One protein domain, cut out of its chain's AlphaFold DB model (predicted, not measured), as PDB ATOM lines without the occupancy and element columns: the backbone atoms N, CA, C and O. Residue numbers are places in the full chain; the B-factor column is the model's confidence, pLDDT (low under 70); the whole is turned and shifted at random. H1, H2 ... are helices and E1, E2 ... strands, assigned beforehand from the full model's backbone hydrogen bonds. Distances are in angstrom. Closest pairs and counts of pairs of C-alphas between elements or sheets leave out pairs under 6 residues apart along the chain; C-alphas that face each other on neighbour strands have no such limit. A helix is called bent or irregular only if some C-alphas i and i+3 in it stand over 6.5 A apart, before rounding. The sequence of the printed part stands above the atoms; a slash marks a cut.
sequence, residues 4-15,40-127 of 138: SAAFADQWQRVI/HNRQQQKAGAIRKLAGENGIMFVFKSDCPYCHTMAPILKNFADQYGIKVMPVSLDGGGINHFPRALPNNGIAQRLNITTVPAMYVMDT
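What this domain is: This is residues 4 to 15 and 40 to 127 of the 138 residues of the protein "Protein TraF" of Neisseria gonorrhoeae (UniProt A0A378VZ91). A small sheet of three strands has one face covered by H3, which runs along its strands, and by H1, which stands across H3 and meets it with its first residues. H2 makes one end of the long axis, while the first residues of the long link after E2 make the other, with H4 towards that same end. The printed part has 100 residues with four named helices and three named strands, in the order H1 H2 E1 H3 E2 H4 E3; the sheet runs E2 E1 E3 and is mixed. The class is mixed, helices and strands. The whole is compact, with a radius of gyration of the C-alphas of 13.7 A, yet elongated, spanning 43 by 24 by 20 A.

How they stand to each other: H1, residues 4 to 15, touches H3, residues 68 to 84, with its residues 4 to 8 alone; the closest C-alphas, of Ser 4 and Ile 76, are 5.7 A apart, and the lines are about perpendicular at 80 degrees. H2, residues 40 to 54, is close to H1 but not clearly touching, with the closest C-alphas, of Gln 12 and Ile 50, 7.1 A apart. H2 touches H3 at residue 84 alone, where the closest C-alphas, of Arg 51 and Tyr 84, are 5.4 A apart. E1, residues 57 to 63, is the inner strand. E2, residues 88 to 92, is its parallel neighbour, with N 89 and O 59 2.8 A apart, within hydrogen-bond range. E3, residues 121 to 126, is its antiparallel neighbour, with N 58 and O 125 2.7 A apart, within hydrogen-bond range. E1, H3 and E2 form a strand-helix-strand unit, two parallel neighbour strands with a helix between them in the chain, and its crossover is right-handed. H3 is on the sheet at a height of 9.7 A, over E2 and E1, along the strands at 14 degrees to E1 on the local plane. H1 and H3 are on the same face, which gives two layers, helices on one face of a sheet. H4, residues 110 to 113, only grazes the sheet and is apart from H1, H2 and H3. Every O i to N i+4 pair is within hydrogen-bond range in H1 and H2; in H3 11 of 13 are, and H4 is too short for such a pair.

Where its parts are: H1 begins at C-alpha 4, (24.943, 14.848, -15.493), and is 16.5 A long. H2 measures 20.7 A, E1 19.5 A, H3 25.3 A, E2 12.7 A, H4 5.0 A and E3 16.6 A, ending at C-alpha 126, (26.039, 34.966, -21.934). H3 is irregular, but only just: C-alphas 72 and 75 are 6.8 A apart.

The domain as a whole: The two C-alphas farthest apart, of His 40 and Gly 109, are 43.3 A apart. Residues 16 to 39 are not printed, and C-alphas 15 and 40 are 23.0 A apart across the cut. The link from E2 to H4, residues 93 to 109, is long; in it residues 105 to 106 pair in parallel with residues 91 to 92 of E2. The mean pLDDT of the printed part is 82.4, and 25 residues are under 70, among them residues 43 to 56.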
ATOM      1  N   SER A   4      24.155  13.712 -15.004       65.44
ATOM      2  CA  SER A   4      24.943  14.848 -15.493       65.44
ATOM      3  C   SER A   4      25.097  14.846 -17.014       65.44
ATOM      4  O   SER A   4      24.995  15.910 -17.615       65.44
ATOM      5  N   ALA A   5      25.263  13.688 -17.670       64.69
ATOM      6  CA  ALA A   5      25.259  13.663 -19.136       64.69
ATOM      7  C   ALA A   5      23.871  13.921 -19.726       64.69
ATOM      8  O   ALA A   5      23.775  14.582 -20.751       64.69
ATOM      9  N   ALA A   6      22.796  13.463 -19.077       71.50
ATOM     10  CA  ALA A   6      21.443  13.802 -19.517       71.50
ATOM     11  C   ALA A   6      21.190  15.321 -19.436       71.50
ATOM     12  O   ALA A   6      20.601  15.903 -20.347       71.50
ATOM     13  N   PHE A   7      21.689  15.972 -18.378       69.19
ATOM     14  CA  PHE A   7      21.682  17.429 -18.269       69.19
ATOM     15  C   PHE A   7      22.541  18.092 -19.355       69.19
ATOM     16  O   PHE A   7      22.082  19.029 -20.002       69.19
ATOM     17  N   ALA A   8      23.742  17.564 -19.611       65.75
ATOM     18  CA  ALA A   8      24.634  18.037 -20.666       65.75
ATOM     19  C   ALA A   8      23.965  18.014 -22.047       65.75
ATOM     20  O   ALA A   8      23.993  19.019 -22.752       65.75
ATOM     21  N   ASP A   9      23.319  16.903 -22.408       67.06
ATOM     22  CA  ASP A   9      22.620  16.762 -23.687       67.06
ATOM     23  C   ASP A   9      21.431  17.747 -23.791       67.06
ATOM     24  O   ASP A   9      21.175  18.297 -24.863       67.06
ATOM     25  N   GLN A  10      20.711  18.016 -22.692       71.00
ATOM     26  CA  GLN A  10      19.624  19.007 -22.676       71.00
ATOM     27  C   GLN A  10      20.149  20.445 -22.786       71.00
ATOM     28  O   GLN A  10      19.597  21.231 -23.549       71.00
ATOM     29  N   TRP A  11      21.215  20.784 -22.059       70.06
ATOM     30  CA  TRP A  11      21.855  22.100 -22.124       70.06
ATOM     31  C   TRP A  11      22.424  22.375 -23.519       70.06
ATOM     32  O   TRP A  11      22.194  23.444 -24.078       70.06
ATOM     33  N   GLN A  12      23.071  21.372 -24.128       63.66
ATOM     34  CA  GLN A  12      23.496  21.428 -25.526       63.66
ATOM     35  C   GLN A  12      22.313  21.751 -26.445       63.66
ATOM     36  O   GLN A  12      22.393  22.711 -27.198       63.66
ATOM     37  N   ARG A  13      21.186  21.035 -26.340       63.16
ATOM     38  CA  ARG A  13      20.000  21.311 -27.174       63.16
ATOM     39  C   ARG A  13      19.465  22.740 -27.038       63.16
ATOM     40  O   ARG A  13      19.040  23.300 -28.042       63.16
ATOM     41  N   VAL A  14      19.483  23.322 -25.837       66.00
ATOM     42  CA  VAL A  14      19.033  24.709 -25.613       66.00
ATOM     43  C   VAL A  14      19.951  25.707 -26.321       66.00
ATOM     44  O   VAL A  14      19.463  26.636 -26.955       66.00
ATOM     45  N   ILE A  15      21.268  25.484 -26.291       61.22
ATOM     46  CA  ILE A  15      22.228  26.324 -27.026       61.22
ATOM     47  C   ILE A  15      22.091  26.139 -28.544       61.22
ATOM     48  O   ILE A  15      22.205  27.100 -29.297       61.22
ATOM     49  N   HIS A  40      34.195   6.581 -26.700       70.19
ATOM     50  CA  HIS A  40      35.207   7.404 -26.033       70.19
ATOM     51  C   HIS A  40      35.532   8.672 -26.833       70.19
ATOM     52  O   HIS A  40      35.469   9.783 -26.303       70.19
ATOM     53  N   ASN A  41      35.783   8.532 -28.138       67.81
ATOM     54  CA  ASN A  41      36.033   9.664 -29.029       67.81
ATOM     55  C   ASN A  41      34.824  10.611 -29.083       67.81
ATOM     56  O   ASN A  41      34.983  11.831 -29.034       67.81
ATOM     57  N   ARG A  42      33.600  10.071 -29.122       70.12
ATOM     58  CA  ARG A  42      32.367  10.870 -29.084       70.12
ATOM     59  C   ARG A  42      32.203  11.619 -27.766       70.12
ATOM     60  O   ARG A  42      31.836  12.792 -27.792       70.12
ATOM     61  N   GLN A  43      32.487  10.984 -26.631       67.25
ATOM     62  CA  GLN A  43      32.451  11.644 -25.324       67.25
ATOM     63  C   GLN A  43      33.462  12.791 -25.245       67.25
ATOM     64  O   GLN A  43      33.106  13.883 -24.800       67.25
ATOM     65  N   GLN A  44      34.687  12.584 -25.735       69.06
ATOM     66  CA  GLN A  44      35.714  13.627 -25.776       69.06
ATOM     67  C   GLN A  44      35.312  14.800 -26.682       69.06
ATOM     68  O   GLN A  44      35.402  15.955 -26.263       69.06
ATOM     69  N   GLN A  45      34.802  14.522 -27.886       66.38
ATOM     70  CA  GLN A  45      34.325  15.551 -28.819       66.38
ATOM     71  C   GLN A  45      33.149  16.352 -28.244       66.38
ATOM     72  O   GLN A  45      33.149  17.584 -28.309       66.38
ATOM     73  N   LYS A  46      32.166  15.678 -27.631       64.38
ATOM     74  CA  LYS A  46      31.059  16.341 -26.922       64.38
ATOM     75  C   LYS A  46      31.586  17.234 -25.799       64.38
ATOM     76  O   LYS A  46      31.212  18.399 -25.716       64.38
ATOM     77  N   ALA A  47      32.493  16.716 -24.972       65.56
ATOM     78  CA  ALA A  47      33.066  17.464 -23.861       65.56
ATOM     79  C   ALA A  47      33.890  18.680 -24.311       65.56
ATOM     80  O   ALA A  47      33.924  19.681 -23.599       65.56
ATOM     81  N   GLY A  48      34.556  18.611 -25.466       65.62
ATOM     82  CA  GLY A  48      35.282  19.743 -26.047       65.62
ATOM     83  C   GLY A  48      34.353  20.880 -26.475       65.62
ATOM     84  O   GLY A  48      34.599  22.038 -26.150       65.62
ATOM     85  N   ALA A  49      33.240  20.563 -27.137       65.69
ATOM     86  CA  ALA A  49      32.290  21.584 -27.570       65.69
ATOM     87  C   ALA A  49      31.495  22.206 -26.420       65.69
ATOM     88  O   ALA A  49      31.295  23.416 -26.416       65.69
ATOM     89  N   ILE A  50      31.099  21.409 -25.419       64.62
ATOM     90  CA  ILE A  50      30.481  21.942 -24.194       64.62
ATOM     91  C   ILE A  50      31.443  22.925 -23.526       64.62
ATOM     92  O   ILE A  50      31.025  24.018 -23.169       64.62
ATOM     93  N   ARG A  51      32.736  22.588 -23.426       65.69
ATOM     94  CA  ARG A  51      33.763  23.478 -22.859       65.69
ATOM     95  C   ARG A  51      33.966  24.764 -23.663       65.69
ATOM     96  O   ARG A  51      34.172  25.817 -23.073       65.69
ATOM     97  N   LYS A  52      33.876  24.706 -24.995       66.31
ATOM     98  CA  LYS A  52      33.928  25.909 -25.838       66.31
ATOM     99  C   LYS A  52      32.733  26.828 -25.565       66.31
ATOM    100  O   LYS A  52      32.924  28.017 -25.344       66.31
ATOM    101  N   LEU A  53      31.527  26.259 -25.497       64.62
ATOM    102  CA  LEU A  53      30.305  26.997 -25.166       64.62
ATOM    103  C   LEU A  53      30.329  27.545 -23.734       64.62
ATOM    104  O   LEU A  53      29.895  28.669 -23.514       64.62
ATOM    105  N   ALA A  54      30.885  26.792 -22.783       66.81
ATOM    106  CA  ALA A  54      31.061  27.175 -21.381       66.81
ATOM    107  C   ALA A  54      31.934  28.422 -21.179       66.81
ATOM    108  O   ALA A  54      31.758  29.155 -20.209       66.81
ATOM    109  N   GLY A  55      32.893  28.659 -22.081       66.62
ATOM    110  CA  GLY A  55      33.749  29.846 -22.034       66.62
ATOM    111  C   GLY A  55      33.023  31.145 -22.404       66.62
ATOM    112  O   GLY A  55      33.516  32.233 -22.106       66.62
ATOM    113  N   GLU A  56      31.867  31.039 -23.058       69.12
ATOM    114  CA  GLU A  56      31.052  32.169 -23.515       69.12
ATOM    115  C   GLU A  56      29.714  32.232 -22.780       69.12
ATOM    116  O   GLU A  56      29.215  33.324 -22.528       69.12
ATOM    117  N   ASN A  57      29.203  31.093 -22.313       76.88
ATOM    118  CA  ASN A  57      27.882  30.933 -21.724       76.88
ATOM    119  C   ASN A  57      27.944  30.330 -20.314       76.88
ATOM    120  O   ASN A  57      28.773  29.481 -19.993       76.88
ATOM    121  N   GLY A  58      26.998  30.730 -19.479       83.62
ATOM    122  CA  GLY A  58      26.774  30.254 -18.126       83.62
ATOM    123  C   GLY A  58      25.344  29.763 -17.961       83.62
ATOM    124  O   GLY A  58      24.524  29.843 -18.876       83.62
ATOM    125  N   ILE A  59      25.040  29.248 -16.776       86.56
ATOM    126  CA  ILE A  59      23.701  28.791 -16.412       86.56
ATOM    127  C   ILE A  59      23.185  29.652 -15.276       86.56
ATOM    128  O   ILE A  59      23.777  29.680 -14.200       86.56
ATOM    129  N   MET A  60      22.051  30.304 -15.479       89.00
ATOM    130  CA  MET A  60      21.279  30.844 -14.376       89.00
ATOM    131  C   MET A  60      20.367  29.751 -13.830       89.00
ATOM    132  O   MET A  60      19.600  29.147 -14.579       89.00
ATOM    133  N   PHE A  61      20.455  29.499 -12.530       92.94
ATOM    134  CA  PHE A  61      19.681  28.480 -11.836       92.94
ATOM    135  C   PHE A  61      18.758  29.135 -10.822       92.94
ATOM    136  O   PHE A  61      19.216  29.648  -9.805       92.94
ATOM    137  N   VAL A  62      17.462  29.116 -11.113       92.62
ATOM    138  CA  VAL A  62      16.431  29.756 -10.302       92.62
ATOM    139  C   VAL A  62      15.726  28.707  -9.453       92.62
ATOM    140  O   VAL A  62      15.226  27.703  -9.972       92.62
ATOM    141  N   PHE A  63      15.693  28.929  -8.142       95.25
ATOM    142  CA  PHE A  63      15.191  27.956  -7.178       95.25
ATOM    143  C   PHE A  63      14.518  28.607  -5.964       95.25
ATOM    144  O   PHE A  63      14.534  29.825  -5.793       95.25
ATOM    145  N   LYS A  64      13.938  27.761  -5.109       95.25
ATOM    146  CA  LYS A  64      13.520  28.095  -3.744       95.25
ATOM    147  C   LYS A  64      14.181  27.157  -2.742       95.25
ATOM    148  O   LYS A  64      14.434  25.994  -3.070       95.25
ATOM    149  N   SER A  65      14.451  27.637  -1.537       94.31
ATOM    150  CA  SER A  65      15.049  26.839  -0.466       94.31
ATOM    151  C   SER A  65      14.137  25.721   0.052       94.31
ATOM    152  O   SER A  65      14.631  24.668   0.451       94.31
ATOM    153  N   ASP A  66      12.816  25.892  -0.035       93.81
ATOM    154  CA  ASP A  66      11.800  24.911   0.380       93.81
ATOM    155  C   ASP A  66      11.468  23.847  -0.692       93.81
ATOM    156  O   ASP A  66      10.662  22.951  -0.454       93.81
ATOM    157  N   CYS A  67      12.091  23.914  -1.874       93.00
ATOM    158  CA  CYS A  67      11.756  23.096  -3.043       93.00
ATOM    159  C   CYS A  67      12.567  21.777  -3.099       93.00
ATOM    160  O   CYS A  67      13.766  21.805  -3.404       93.00
ATOM    161  N   PRO A  68      11.953  20.586  -2.919       93.06
ATOM    162  CA  PRO A  68      12.685  19.309  -2.892       93.06
ATOM    163  C   PRO A  68      13.375  18.959  -4.220       93.06
ATOM    164  O   PRO A  68      14.490  18.423  -4.251       93.06
ATOM    165  N   TYR A  69      12.744  19.305  -5.345       92.00
ATOM    166  CA  TYR A  69      13.328  19.106  -6.675       92.00
ATOM    167  C   TYR A  69      14.565  19.982  -6.897       92.00
ATOM    168  O   TYR A  69      15.513  19.560  -7.559       92.00
ATOM    169  N   CYS A  70      14.597  21.166  -6.290       92.81
ATOM    170  CA  CYS A  70      15.720  22.089  -6.359       92.81
ATOM    171  C   CYS A  70      16.937  21.528  -5.609       92.81
ATOM    172  O   CYS A  70      18.038  21.515  -6.162       92.81
ATOM    173  N   HIS A  71      16.730  20.952  -4.419       94.88
ATOM    174  CA  HIS A  71      17.776  20.229  -3.677       94.88
ATOM    175  C   HIS A  71      18.314  19.019  -4.440       94.88
ATOM    176  O   HIS A  71      19.510  18.745  -4.399       94.88
ATOM    177  N   THR A  72      17.448  18.316  -5.174       91.81
ATOM    178  CA  THR A  72      17.855  17.163  -5.993       91.81
ATOM    179  C   THR A  72      18.669  17.591  -7.218       91.81
ATOM    180  O   THR A  72      19.606  16.896  -7.617       91.81
ATOM    181  N   MET A  73      18.327  18.732  -7.824       89.25
ATOM    182  CA  MET A  73      19.000  19.252  -9.017       89.25
ATOM    183  C   MET A  73      20.356  19.891  -8.697       89.25
ATOM    184  O   MET A  73      21.299  19.747  -9.474       89.25
ATOM    185  N   ALA A  74      20.478  20.559  -7.549       92.62
ATOM    186  CA  ALA A  74      21.672  21.307  -7.165       92.62
ATOM    187  C   ALA A  74      23.005  20.531  -7.288       92.62
ATOM    188  O   ALA A  74      23.910  21.039  -7.956       92.62
ATOM    189  N   PRO A  75      23.160  19.305  -6.744       94.00
ATOM    190  CA  PRO A  75      24.405  18.547  -6.892       94.00
ATOM    191  C   PRO A  75      24.683  18.128  -8.342       94.00
ATOM    192  O   PRO A  75      25.837  18.085  -8.762       94.00
ATOM    193  N   ILE A  76      23.642  17.838  -9.132       90.62
ATOM    194  CA  ILE A  76      23.789  17.450 -10.544       90.62
ATOM    195  C   ILE A  76      24.339  18.633 -11.338       90.62
ATOM    196  O   ILE A  76      25.314  18.486 -12.077       90.62
ATOM    197  N   LEU A  77      23.741  19.810 -11.137       88.56
ATOM    198  CA  LEU A  77      24.154  21.038 -11.796       88.56
ATOM    199  C   LEU A  77      25.560  21.467 -11.366       88.56
ATOM    200  O   LEU A  77      26.357  21.852 -12.216       88.56
ATOM    201  N   LYS A  78      25.893  21.361 -10.073       91.12
ATOM    202  CA  LYS A  78      27.234  21.682  -9.566       91.12
ATOM    203  C   LYS A  78      28.302  20.784 -10.187       91.12
ATOM    204  O   LYS A  78      29.294  21.292 -10.695       91.12
ATOM    205  N   ASN A  79      28.066  19.473 -10.220       90.12
ATOM    206  CA  ASN A  79      28.998  18.525 -10.828       90.12
ATOM    207  C   ASN A  79      29.181  18.792 -12.325       90.12
ATOM    208  O   ASN A  79      30.296  18.725 -12.833       90.12
ATOM    209  N   PHE A  80      28.096  19.110 -13.032       85.38
ATOM    210  CA  PHE A  80      28.162  19.487 -14.439       85.38
ATOM    211  C   PHE A  80      28.977  20.774 -14.642       85.38
ATOM    212  O   PHE A  80      29.866  20.819 -15.493       85.38
ATOM    213  N   ALA A  81      28.716  21.798 -13.832       85.88
ATOM    214  CA  ALA A  81      29.443  23.057 -13.868       85.88
ATOM    215  C   ALA A  81      30.949  22.860 -13.661       85.88
ATOM    216  O   ALA A  81      31.745  23.353 -14.457       85.88
ATOM    217  N   ASP A  82      31.330  22.067 -12.659       88.94
ATOM    218  CA  ASP A  82      32.730  21.766 -12.356       88.94
ATOM    219  C   ASP A  82      33.397  20.938 -13.462       88.94
ATOM    220  O   ASP A  82      34.525  21.219 -13.860       88.94
ATOM    221  N   GLN A  83      32.690  19.939 -14.001       85.06
ATOM    222  CA  GLN A  83      33.217  19.046 -15.034       85.06
ATOM    223  C   GLN A  83      33.536  19.782 -16.342       85.06
ATOM    224  O   GLN A  83      34.503  19.440 -17.029       85.06
ATOM    225  N   TYR A  84      32.714  20.767 -16.706       81.00
ATOM    226  CA  TYR A  84      32.818  21.472 -17.983       81.00
ATOM    227  C   TYR A  84      33.286  22.927 -17.858       81.00
ATOM    228  O   TYR A  84      33.395  23.607 -18.876       81.00
ATOM    229  N   GLY A  85      33.594  23.400 -16.647       83.56
ATOM    230  CA  GLY A  85      34.037  24.774 -16.401       83.56
ATOM    231  C   GLY A  85      32.955  25.827 -16.661       83.56
ATOM    232  O   GLY A  85      33.275  26.945 -17.057       83.56
ATOM    233  N   ILE A  86      31.679  25.476 -16.478       84.06
ATOM    234  CA  ILE A  86      30.539  26.370 -16.726       84.06
ATOM    235  C   ILE A  86      30.263  27.203 -15.478       84.06
ATOM    236  O   ILE A  86      30.166  26.679 -14.370       84.06
ATOM    237  N   LYS A  87      30.075  28.512 -15.653       87.50
ATOM    238  CA  LYS A  87      29.658  29.391 -14.553       87.50
ATOM    239  C   LYS A  87      28.179  29.180 -14.244       87.50
ATOM    240  O   LYS A  87      27.350  29.241 -15.148       87.50
ATOM    241  N   VAL A  88      27.843  29.000 -12.968       90.81
ATOM    242  CA  VAL A  88      26.451  28.932 -12.502       90.81
ATOM    243  C   VAL A  88      26.129  30.162 -11.665       90.81
ATOM    244  O   VAL A  88      26.849  30.471 -10.719       90.81
ATOM    245  N   MET A  89      25.038  30.843 -12.006       91.81
ATOM    246  CA  MET A  89      24.463  31.947 -11.246       91.81
ATOM    247  C   MET A  89      23.214  31.451 -10.504       91.81
ATOM    248  O   MET A  89      22.142  31.357 -11.106       91.81
ATOM    249  N   PRO A  90      23.340  31.090  -9.217       94.56
ATOM    250  CA  PRO A  90      22.198  30.703  -8.400       94.56
ATOM    251  C   PRO A  90      21.342  31.927  -8.048       94.56
ATOM    252  O   PRO A  90      21.856  32.891  -7.483       94.56
ATOM    253  N   VAL A  91      20.042  31.866  -8.333       93.94
ATOM    254  CA  VAL A  91      19.042  32.876  -7.966       93.94
ATOM    255  C   VAL A  91      17.992  32.227  -7.076       93.94
ATOM    256  O   VAL A  91      17.332  31.266  -7.469       93.94
ATOM    257  N   SER A  92      17.823  32.778  -5.884       95.44
ATOM    258  CA  SER A  92      16.824  32.331  -4.926       95.44
ATOM    259  C   SER A  92      15.587  33.227  -4.982       95.44
ATOM    260  O   SER A  92      15.687  34.451  -4.860       95.44
ATOM    261  N   LEU A  93      14.412  32.622  -5.170       93.44
ATOM    262  CA  LEU A  93      13.131  33.339  -5.167       93.44
ATOM    263  C   LEU A  93      12.647  33.685  -3.755       93.44
ATOM    264  O   LEU A  93      11.891  34.637  -3.601       93.44
ATOM    265  N   ASP A  94      13.072  32.923  -2.749       92.69
ATOM    266  CA  ASP A  94      12.706  33.097  -1.339       92.69
ATOM    267  C   ASP A  94      13.859  33.654  -0.485       92.69
ATOM    268  O   ASP A  94      13.716  33.825   0.722       92.69
ATOM    269  N   GLY A  95      15.007  33.947  -1.103       89.81
ATOM    270  CA  GLY A  95      16.205  34.468  -0.439       89.81
ATOM    271  C   GLY A  95      17.012  33.415   0.328       89.81
ATOM    272  O   GLY A  95      18.123  33.706   0.768       89.81
ATOM    273  N   GLY A  96      16.504  32.187   0.457       92.19
ATOM    274  CA  GLY A  96      17.211  31.086   1.103       92.19
ATOM    275  C   GLY A  96      18.241  30.432   0.178       92.19
ATOM    276  O   GLY A  96      18.063  30.367  -1.039       92.19
ATOM    277  N   GLY A  97      19.329  29.923   0.756       93.56
ATOM    278  CA  GLY A  97      20.302  29.089   0.048       93.56
ATOM    279  C   GLY A  97      19.895  27.613   0.027       93.56
ATOM    280  O   GLY A  97      19.077  27.165   0.829       93.56
ATOM    281  N   ILE A  98      20.514  26.836  -0.860       95.38
ATOM    282  CA  ILE A  98      20.436  25.367  -0.846       95.38
ATOM    283  C   ILE A  98      21.833  24.763  -0.838       95.38
ATOM    284  O   ILE A  98      22.822  25.436  -1.144       95.38
ATOM    285  N   ASN A  99      21.935  23.479  -0.494       93.25
ATOM    286  CA  ASN A  99      23.217  22.786  -0.533       93.25
ATOM    287  C   ASN A  99      23.840  22.901  -1.941       93.25
ATOM    288  O   ASN A  99      23.125  22.810  -2.936       93.25
ATOM    289  N   HIS A 100      25.162  23.069  -2.027       92.31
ATOM    290  CA  HIS A 100      25.939  23.390  -3.243       92.31
ATOM    291  C   HIS A 100      25.793  24.833  -3.770       92.31
ATOM    292  O   HIS A 100      26.686  25.294  -4.479       92.31
ATOM    293  N   PHE A 101      24.750  25.571  -3.370       94.12
ATOM    294  CA  PHE A 101      24.544  26.988  -3.701       94.12
ATOM    295  C   PHE A 101      24.116  27.813  -2.464       94.12
ATOM    296  O   PHE A 101      23.028  28.393  -2.451       94.12
ATOM    297  N   PRO A 102      24.954  27.891  -1.407       92.06
ATOM    298  CA  PRO A 102      24.591  28.571  -0.158       92.06
ATOM    299  C   PRO A 102      24.564  30.102  -0.286       92.06
ATOM    300  O   PRO A 102      23.900  30.775   0.491       92.06
ATOM    301  N   ARG A 103      25.292  30.657  -1.263       91.44
ATOM    302  CA  ARG A 103      25.389  32.097  -1.542       91.44
ATOM    303  C   ARG A 103      24.635  32.439  -2.824       91.44
ATOM    304  O   ARG A 103      25.248  32.785  -3.831       91.44
ATOM    305  N   ALA A 104      23.320  32.249  -2.804       92.00
ATOM    306  CA  ALA A 104      22.466  32.578  -3.938       92.00
ATOM    307  C   ALA A 104      22.146  34.071  -3.997       92.00
ATOM    308  O   ALA A 104      22.015  34.734  -2.970       92.00
ATOM    309  N   LEU A 105      22.026  34.592  -5.215       92.19
ATOM    310  CA  LEU A 105      21.587  35.959  -5.445       92.19
ATOM    311  C   LEU A 105      20.084  36.064  -5.163       92.19
ATOM    312  O   LEU A 105      19.335  35.148  -5.515       92.19
ATOM    313  N   PRO A 106      19.614  37.163  -4.558       90.94
ATOM    314  CA  PRO A 106      18.188  37.378  -4.371       90.94
ATOM    315  C   PRO A 106      17.498  37.628  -5.717       90.94
ATOM    316  O   PRO A 106      18.092  38.179  -6.649       90.94
ATOM    317  N   ASN A 107      16.216  37.275  -5.813       89.69
ATOM    318  CA  ASN A 107      15.397  37.658  -6.957       89.69
ATOM    319  C   ASN A 107      15.213  39.188  -7.017       89.69
ATOM    320  O   ASN A 107      14.403  39.759  -6.292       89.69
ATOM    321  N   ASN A 108      15.926  39.847  -7.928       87.69
ATOM    322  CA  ASN A 108      15.874  41.294  -8.170       87.69
ATOM    323  C   ASN A 108      14.899  41.684  -9.303       87.69
ATOM    324  O   ASN A 108      15.151  42.608 -10.083       87.69
ATOM    325  N   GLY A 109      13.807  40.934  -9.463       85.62
ATOM    326  CA  GLY A 109      12.860  41.122 -10.564       85.62
ATOM    327  C   GLY A 109      13.159  40.268 -11.801       85.62
ATOM    328  O   GLY A 109      12.481  40.405 -12.820       85.62
ATOM    329  N   ILE A 110      14.192  39.420 -11.756       83.19
ATOM    330  CA  ILE A 110      14.557  38.542 -12.875       83.19
ATOM    331  C   ILE A 110      13.508  37.453 -13.108       83.19
ATOM    332  O   ILE A 110      13.206  37.132 -14.254       83.19
ATOM    333  N   ALA A 111      12.886  36.946 -12.040       83.06
ATOM    334  CA  ALA A 111      11.833  35.943 -12.150       83.06
ATOM    335  C   ALA A 111      10.607  36.481 -12.897       83.06
ATOM    336  O   ALA A 111      10.044  35.793 -13.739       83.06
ATOM    337  N   GLN A 112      10.241  37.734 -12.641       87.62
ATOM    338  CA  GLN A 112       9.137  38.418 -13.301       87.62
ATOM    339  C   GLN A 112       9.470  38.692 -14.768       87.62
ATOM    340  O   GLN A 112       8.671  38.385 -15.644       87.62
ATOM    341  N   ARG A 113      10.678  39.199 -15.051       84.19
ATOM    342  CA  ARG A 113      11.132  39.469 -16.427       84.19
ATOM    343  C   ARG A 113      11.168  38.220 -17.306       84.19
ATOM    344  O   ARG A 113      10.927  38.317 -18.502       84.19
ATOM    345  N   LEU A 114      11.463  37.063 -16.718       80.75
ATOM    346  CA  LEU A 114      11.526  35.778 -17.418       80.75
ATOM    347  C   LEU A 114      10.255  34.933 -17.251       80.75
ATOM    348  O   LEU A 114      10.244  33.774 -17.660       80.75
ATOM    349  N   ASN A 115       9.200  35.502 -16.657       86.88
ATOM    350  CA  ASN A 115       7.916  34.844 -16.419       86.88
ATOM    351  C   ASN A 115       8.049  33.471 -15.719       86.88
ATOM    352  O   ASN A 115       7.380  32.497 -16.064       86.88
ATOM    353  N   ILE A 116       8.940  33.387 -14.727       85.25
ATOM    354  CA  ILE A 116       9.233  32.160 -13.982       85.25
ATOM    355  C   ILE A 116       8.100  31.879 -13.001       85.25
ATOM    356  O   ILE A 116       7.971  32.546 -11.975       85.25
ATOM    357  N   THR A 117       7.306  30.857 -13.300       83.94
ATOM    358  CA  THR A 117       6.194  30.403 -12.452       83.94
ATOM    359  C   THR A 117       6.495  29.106 -11.701       83.94
ATOM    360  O   THR A 117       5.858  28.827 -10.688       83.94
ATOM    361  N   THR A 118       7.499  28.341 -12.147       87.69
ATOM    362  CA  THR A 118       7.841  27.016 -11.607       87.69
ATOM    363  C   THR A 118       9.346  26.892 -11.384       87.69
ATOM    364  O   THR A 118      10.138  27.340 -12.210       87.69
ATOM    365  N   VAL A 119       9.747  26.244 -10.284       89.88
ATOM    366  CA  VAL A 119      11.147  25.921  -9.957       89.88
ATOM    367  C   VAL A 119      11.336  24.403  -9.794       89.88
ATOM    368  O   VAL A 119      10.393  23.727  -9.379       89.88
ATOM    369  N   PRO A 120      12.530  23.841 -10.075       91.50
ATOM    370  CA  PRO A 120      13.749  24.510 -10.545       91.50
ATOM    371  C   PRO A 120      13.662  24.969 -12.007       91.50
ATOM    372  O   PRO A 120      13.274  24.191 -12.875       91.50
ATOM    373  N   ALA A 121      14.092  26.201 -12.288       88.69
ATOM    374  CA  ALA A 121      14.205  26.729 -13.648       88.69
ATOM    375  C   ALA A 121      15.669  27.025 -13.993       88.69
ATOM    376  O   ALA A 121      16.453  27.434 -13.135       88.69
ATOM    377  N   MET A 122      16.060  26.786 -15.245       86.31
ATOM    378  CA  MET A 122      17.441  26.937 -15.704       86.31
ATOM    379  C   MET A 122      17.469  27.639 -17.052       86.31
ATOM    380  O   MET A 122      16.742  27.256 -17.964       86.31
ATOM    381  N   TYR A 123      18.338  28.635 -17.170       82.81
ATOM    382  CA  TYR A 123      18.486  29.448 -18.370       82.81
ATOM    383  C   TYR A 123      19.951  29.502 -18.771       82.81
ATOM    384  O   TYR A 123      20.832  29.538 -17.913       82.81
ATOM    385  N   VAL A 124      20.208  29.523 -20.074       80.69
ATOM    386  CA  VAL A 124      21.533  29.853 -20.598       80.69
ATOM    387  C   VAL A 124      21.665  31.371 -20.598       80.69
ATOM    388  O   VAL A 124      20.727  32.072 -20.968       80.69
ATOM    389  N   MET A 125      22.809  31.868 -20.152       76.12
ATOM    390  CA  MET A 125      23.128  33.292 -20.145       76.12
ATOM    391  C   MET A 125      24.509  33.503 -20.751       76.12
ATOM    392  O   MET A 125      25.417  32.720 -20.477       76.12
ATOM    393  N   ASP A 126      24.701  34.575 -21.508       75.38
ATOM    394  CA  ASP A 126      26.039  34.966 -21.934       75.38
ATOM    395  C   ASP A 126      26.851  35.425 -20.715       75.38
ATOM    396  O   ASP A 126      26.418  36.242 -19.901       75.38
ATOM    397  N   THR A 127      28.050  34.872 -20.559       69.94
ATOM    398  CA  THR A 127      29.002  35.259 -19.500       69.94
ATOM    399  C   THR A 127      29.905  36.406 -19.923       69.94
ATOM    400  O   THR A 127      30.578  36.998 -19.076       69.94
TER     401      THR A 127